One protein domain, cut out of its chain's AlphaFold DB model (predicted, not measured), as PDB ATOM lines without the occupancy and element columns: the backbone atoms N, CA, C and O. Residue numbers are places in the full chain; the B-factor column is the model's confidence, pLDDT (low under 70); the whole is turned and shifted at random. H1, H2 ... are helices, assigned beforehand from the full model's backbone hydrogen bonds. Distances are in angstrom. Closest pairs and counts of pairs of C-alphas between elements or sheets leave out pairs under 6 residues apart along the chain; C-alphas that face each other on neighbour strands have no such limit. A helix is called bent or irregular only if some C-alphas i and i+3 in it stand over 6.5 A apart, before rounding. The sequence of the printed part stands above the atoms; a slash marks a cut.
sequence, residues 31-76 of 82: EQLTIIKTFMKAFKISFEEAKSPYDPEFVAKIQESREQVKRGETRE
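AT A GLANCE: This is residues 31 to 76 of the 82 residues of the protein "Uncharacterized membrane protein (DUF106 family)" of Mucilaginibacter gotjawali (UniProt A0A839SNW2). Two helices, H1 and H2, are strung out along one long axis like two beads on a thread, joined by a long drawn-out link, residues 43 to 55, and they do not come together into a core. The chain folds back after H1 and then runs on to H2, and a short tail, residues 72 to 76, turns away from the end of H2. The printed part has 46 residues with two named helices, H1 then H2, and no named strand; the class is all helix. The whole is extended, with a radius of gyration of the C-alphas of 18.1 A, and its C-alphas span 55 by 19 by 12 A, a rod in outline.

IN THESE COORDINATES: H1 is residues 31 to 42, Glu 31 to Ala 42, and measures 16.6 A from first to last C-alpha. It begins at C-alpha 31 at (-43.580, 48.234, 47.854) and ends at C-alpha 42 at (-48.575, 63.507, 43.758). Residues 43 to 55 hold no named element. H2, the longest helix, is residues 56 to 71, Pro 56 to Arg 71, and measures 22.6 A; its last C-alpha, 71, is at (-24.998, 22.488, 43.704).

HOW THE PARTS SIT: H1 and H2 are apart, with no C-alpha of the one within 8 A of the other. The link between them, 13 residues, is long. Neither helix is bent. In H1 and H2 every O i to N i+4 pair is within hydrogen-bond range. Residues 48 to 64, of which 56 to 64 belong to H2, stand free.

THE WHOLE: The C-alphas of Phe 43 and Glu 76 are the two farthest apart, at 55.4 A. The C-alphas of the first and last printed residues, Glu 31 and Glu 76, are 41.9 A apart. The printed part has no cut. The mean pLDDT of the printed part is 91.0, and no printed residue is under 70.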
ATOM      1  N   GLU A  31     -42.862  47.299  46.989       93.56
ATOM      2  CA  GLU A  31     -43.580  48.234  47.854       93.56
ATOM      3  C   GLU A  31     -42.897  49.606  47.829       93.56
ATOM      4  O   GLU A  31     -43.541  50.608  47.511       93.56
ATOM      5  N   GLN A  32     -41.572  49.645  47.999       94.06
ATOM      6  CA  GLN A  32     -40.765  50.860  47.860       94.06
ATOM      7  C   GLN A  32     -40.954  51.515  46.491       94.06
ATOM      8  O   GLN A  32     -41.167  52.726  46.411       94.06
ATOM      9  N   LEU A  33     -40.935  50.726  45.410       93.19
ATOM     10  CA  LEU A  33     -41.176  51.244  44.061       93.19
ATOM     11  C   LEU A  33     -42.565  51.897  43.949       93.19
ATOM     12  O   LEU A  33     -42.704  52.963  43.350       93.19
ATOM     13  N   THR A  34     -43.590  51.284  44.540       94.00
ATOM     14  CA  THR A  34     -44.972  51.791  44.508       94.00
ATOM     15  C   THR A  34     -45.105  53.106  45.277       94.00
ATOM     16  O   THR A  34     -45.726  54.054  44.785       94.00
ATOM     17  N   ILE A  35     -44.469  53.197  46.445       95.50
ATOM     18  CA  ILE A  35     -44.430  54.411  47.267       95.50
ATOM     19  C   ILE A  35     -43.758  55.554  46.495       95.50
ATOM     20  O   ILE A  35     -44.340  56.630  46.357       95.50
ATOM     21  N   ILE A  36     -42.579  55.314  45.908       94.38
ATOM     22  CA  ILE A  36     -41.842  56.316  45.123       94.38
ATOM     23  C   ILE A  36     -42.680  56.820  43.940       94.38
ATOM     24  O   ILE A  36     -42.819  58.030  43.754       94.38
ATOM     25  N   LYS A  37     -43.310  55.913  43.181       92.75
ATOM     26  CA  LYS A  37     -44.206  56.282  42.070       92.75
ATOM     27  C   LYS A  37     -45.378  57.140  42.539       92.75
ATOM     28  O   LYS A  37     -45.786  58.058  41.833       92.75
ATOM     29  N   THR A  38     -45.924  56.846  43.716       95.75
ATOM     30  CA  THR A  38     -47.044  57.603  44.292       95.75
ATOM     31  C   THR A  38     -46.622  59.024  44.638       95.75
ATOM     32  O   THR A  38     -47.305  59.969  44.245       95.75
ATOM     33  N   PHE A  39     -45.462  59.192  45.279       94.88
ATOM     34  CA  PHE A  39     -44.905  60.515  45.551       94.88
ATOM     35  C   PHE A  39     -44.655  61.299  44.261       94.88
ATOM     36  O   PHE A  39     -45.129  62.426  44.136       94.88
ATOM     37  N   MET A  40     -44.002  60.697  43.265       93.94
ATOM     38  CA  MET A  40     -43.747  61.361  41.980       93.94
ATOM     39  C   MET A  40     -45.048  61.827  41.308       93.94
ATOM     40  O   MET A  40     -45.134  62.970  40.860       93.94
ATOM     41  N   LYS A  41     -46.096  60.992  41.316       93.88
ATOM     42  CA  LYS A  41     -47.422  61.358  40.790       93.88
ATOM     43  C   LYS A  41     -48.078  62.490  41.573       93.88
ATOM     44  O   LYS A  41     -48.630  63.397  40.953       93.88
ATOM     45  N   ALA A  42     -48.008  62.462  42.906       96.88
ATOM     46  CA  ALA A  42     -48.575  63.507  43.758       96.88
ATOM     47  C   ALA A  42     -47.969  64.887  43.444       96.88
ATOM     48  O   ALA A  42     -48.685  65.886  43.413       96.88
ATOM     49  N   PHE A  43     -46.676  64.924  43.115       95.19
ATOM     50  CA  PHE A  43     -45.967  66.139  42.703       95.19
ATOM     51  C   PHE A  43     -46.022  66.426  41.197       95.19
ATOM     52  O   PHE A  43     -45.371  67.360  40.734       95.19
ATOM     53  N   LYS A  44     -46.803  65.659  40.421       92.25
ATOM     54  CA  LYS A  44     -46.910  65.784  38.954       92.25
ATOM     55  C   LYS A  44     -45.554  65.681  38.235       92.25
ATOM     56  O   LYS A  44     -45.355  66.292  37.188       92.25
ATOM     57  N   ILE A  45     -44.632  64.897  38.788       90.44
ATOM     58  CA  ILE A  45     -43.330  64.605  38.188       90.44
ATOM     59  C   ILE A  45     -43.512  63.449  37.204       90.44
ATOM     60  O   ILE A  45     -43.948  62.361  37.585       90.44
ATOM     61  N   SER A  46     -43.173  63.677  35.937       86.69
ATOM     62  CA  SER A  46     -43.118  62.619  34.928       86.69
ATOM     63  C   SER A  46     -41.885  61.746  35.144       86.69
ATOM     64  O   SER A  46     -40.786  62.264  35.341       86.69
ATOM     65  N   PHE A  47     -42.060  60.430  35.072       88.88
ATOM     66  CA  PHE A  47     -40.975  59.461  35.171       88.88
ATOM     67  C   PHE A  47     -41.121  58.394  34.091       88.88
ATOM     68  O   PHE A  47     -42.222  58.112  33.616       88.88
ATOM     69  N   GLU A  48     -39.996  57.783  33.743       86.06
ATOM     70  CA  GLU A  48     -39.925  56.662  32.819       86.06
ATOM     71  C   GLU A  48     -39.464  55.423  33.578       86.06
ATOM     72  O   GLU A  48     -38.613  55.490  34.467       86.06
ATOM     73  N   GLU A  49     -40.037  54.277  33.231       83.25
ATOM     74  CA  GLU A  49     -39.578  52.994  33.742       83.25
ATOM     75  C   GLU A  49     -38.662  52.375  32.697       83.25
ATOM     76  O   GLU A  49     -39.111  51.942  31.632       83.25
ATOM     77  N   ALA A  50     -37.368  52.332  33.004       75.62
ATOM     78  CA  ALA A  50     -36.435  51.574  32.195       75.62
ATOM     79  C   ALA A  50     -36.830  50.095  32.268       75.62
ATOM     80  O   ALA A  50     -36.839  49.486  33.341       75.62
ATOM     81  N   LYS A  51     -37.165  49.508  31.116       71.88
ATOM     82  CA  LYS A  51     -37.238  48.051  31.010       71.88
ATOM     83  C   LYS A  51     -35.847  47.494  31.287       71.88
ATOM     84  O   LYS A  51     -34.849  48.112  30.912       71.88
ATOM     85  N   SER A  52     -35.788  46.331  31.938       74.81
ATOM     86  CA  SER A  52     -34.528  45.599  32.064       74.81
ATOM     87  C   SER A  52     -33.895  45.486  30.673       74.81
ATOM     88  O   SER A  52     -34.591  45.071  29.742       74.81
ATOM     89  N   PRO A  53     -32.609  45.845  30.506       78.00
ATOM     90  CA  PRO A  53     -31.924  45.669  29.228       78.00
ATOM     91  C   PRO A  53     -31.769  44.183  28.874       78.00
ATOM     92  O   PRO A  53     -31.472  43.849  27.731       78.00
ATOM     93  N   TYR A  54     -31.966  43.299  29.854       82.50
ATOM     94  CA  TYR A  54     -31.901  41.858  29.691       82.50
ATOM     95  C   TYR A  54     -33.290  41.245  29.636       82.50
ATOM     96  O   TYR A  54     -34.161  41.576  30.449       82.50
ATOM     97  N   ASP A  55     -33.437  40.307  28.708       86.62
ATOM     98  CA  ASP A  55     -34.613  39.467  28.578       86.62
ATOM     99  C   ASP A  55     -34.854  38.641  29.867       86.62
ATOM    100  O   ASP A  55     -33.897  38.100  30.435       86.62
ATOM    101  N   PRO A  56     -36.100  38.546  30.368       87.75
ATOM    102  CA  PRO A  56     -36.403  37.797  31.586       87.75
ATOM    103  C   PRO A  56     -36.023  36.312  31.529       87.75
ATOM    104  O   PRO A  56     -35.580  35.778  32.546       87.75
ATOM    105  N   GLU A  57     -36.156  35.650  30.375       90.81
ATOM    106  CA  GLU A  57     -35.771  34.242  30.210       90.81
ATOM    107  C   GLU A  57     -34.253  34.088  30.305       90.81
ATOM    108  O   GLU A  57     -33.750  33.170  30.958       90.81
ATOM    109  N   PHE A  58     -33.505  35.039  29.734       92.06
ATOM    110  CA  PHE A  58     -32.052  35.087  29.889       92.06
ATOM    111  C   PHE A  58     -31.651  35.239  31.362       92.06
ATOM    112  O   PHE A  58     -30.805  34.489  31.852       92.06
ATOM    113  N   VAL A  59     -32.277  36.166  32.095       91.75
ATOM    114  CA  VAL A  59     -32.007  36.347  33.530       91.75
ATOM    115  C   VAL A  59     -32.333  35.070  34.307       91.75
ATOM    116  O   VAL A  59     -31.522  34.656  35.136       91.75
ATOM    117  N   ALA A  60     -33.463  34.419  34.020       93.75
ATOM    118  CA  ALA A  60     -33.857  33.167  34.662       93.75
ATOM    119  C   ALA A  60     -32.812  32.060  34.446       93.75
ATOM    120  O   ALA A  60     -32.356  31.459  35.418       93.75
ATOM    121  N   LYS A  61     -32.341  31.870  33.206       95.12
ATOM    122  CA  LYS A  61     -31.292  30.893  32.876       95.12
ATOM    123  C   LYS A  61     -29.978  31.167  33.613       95.12
ATOM    124  O   LYS A  61     -29.311  30.241  34.070       95.12
ATOM    125  N   ILE A  62     -29.591  32.436  33.756       94.75
ATOM    126  CA  ILE A  62     -28.392  32.811  34.519       94.75
ATOM    127  C   ILE A  62     -28.566  32.510  36.011       94.75
ATOM    128  O   ILE A  62     -27.620  32.038  36.642       94.75
ATOM    129  N   GLN A  63     -29.740  32.776  36.591       95.25
ATOM    130  CA  GLN A  63     -30.002  32.432  37.991       95.25
ATOM    131  C   GLN A  63     -29.955  30.919  38.206       95.25
ATOM    132  O   GLN A  63     -29.254  30.465  39.105       95.25
ATOM    133  N   GLU A  64     -30.594  30.146  37.326       96.12
ATOM    134  CA  GLU A  64     -30.535  28.685  37.354       96.12
ATOM    135  C   GLU A  64     -29.086  28.186  37.280       96.12
ATOM    136  O   GLU A  64     -28.657  27.402  38.123       96.12
ATOM    137  N   SER A  65     -28.289  28.706  36.341       94.62
ATOM    138  CA  SER A  65     -26.872  28.354  36.217       94.62
ATOM    139  C   SER A  65     -26.080  28.664  37.496       94.62
ATOM    140  O   SER A  65     -25.271  27.850  37.934       94.62
ATOM    141  N   ARG A  66     -26.342  29.796  38.170       95.56
ATOM    142  CA  ARG A  66     -25.706  30.115  39.466       95.56
ATOM    143  C   ARG A  66     -26.074  29.109  40.549       95.56
ATOM    144  O   ARG A  66     -25.241  28.810  41.403       95.56
ATOM    145  N   GLU A  67     -27.304  28.613  40.552       96.94
ATOM    146  CA  GLU A  67     -27.727  27.575  41.489       96.94
ATOM    147  C   GLU A  67     -27.106  26.216  41.159       96.94
ATOM    148  O   GLU A  67     -26.614  25.557  42.071       96.94
ATOM    149  N   GLN A  68     -27.048  25.830  39.881       96.25
ATOM    150  CA  GLN A  68     -26.356  24.622  39.414       96.25
ATOM    151  C   GLN A  68     -24.887  24.629  39.864       96.25
ATOM    152  O   GLN A  68     -24.411  23.660  40.450       96.25
ATOM    153  N   VAL A  69     -24.194  25.765  39.713       94.81
ATOM    154  CA  VAL A  69     -22.817  25.950  40.203       94.81
ATOM    155  C   VAL A  69     -22.724  25.756  41.717       94.81
ATOM    156  O   VAL A  69     -21.844  25.039  42.186       94.81
ATOM    157  N   LYS A  70     -23.651  26.332  42.497       94.69
ATOM    158  CA  LYS A  70     -23.700  26.124  43.958       94.69
ATOM    159  C   LYS A  70     -23.957  24.662  44.339       94.69
ATOM    160  O   LYS A  70     -23.465  24.225  45.374       94.69
ATOM    161  N   ARG A  71     -24.721  23.924  43.527       96.38
ATOM    162  CA  ARG A  71     -24.998  22.488  43.704       96.38
ATOM    163  C   ARG A  71     -23.884  21.577  43.173       96.38
ATOM    164  O   ARG A  71     -23.955  20.371  43.376       96.38
ATOM    165  N   GLY A  72     -22.860  22.126  42.516       93.12
ATOM    166  CA  GLY A  72     -21.786  21.347  41.893       93.12
ATOM    167  C   GLY A  72     -22.173  20.699  40.557       93.12
ATOM    168  O   GLY A  72     -21.414  19.889  40.032       93.12
ATOM    169  N   GLU A  73     -23.314  21.070  39.971       94.75
ATOM    170  CA  GLU A  73     -23.807  20.606  38.665       94.75
ATOM    171  C   GLU A  73     -23.068  21.321  37.520       94.75
ATOM    172  O   GLU A  73     -23.655  21.998  36.680       94.75
ATOM    173  N   THR A  74     -21.743  21.210  37.511       90.94
ATOM    174  CA  THR A  74     -20.877  21.833  36.505       90.94
ATOM    175  C   THR A  74     -20.152  20.770  35.697       90.94
ATOM    176  O   THR A  74     -19.976  19.636  36.143       90.94
ATOM    177  N   ARG A  75     -19.752  21.125  34.477       87.81
ATOM    178  CA  ARG A  75     -18.876  20.298  33.649       87.81
ATOM    179  C   ARG A  75     -17.652  21.117  33.295       87.81
ATOM    180  O   ARG A  75     -17.783  22.240  32.813       87.81
ATOM    181  N   GLU A  76     -16.487  20.547  33.548       88.69
ATOM    182  CA  GLU A  76     -15.226  21.086  33.064       88.69
ATOM    183  C   GLU A  76     -15.024  20.604  31.628       88.69
ATOM    184  O   GLU A  76     -15.238  19.430  31.323       88.69
TER     185      GLU A  76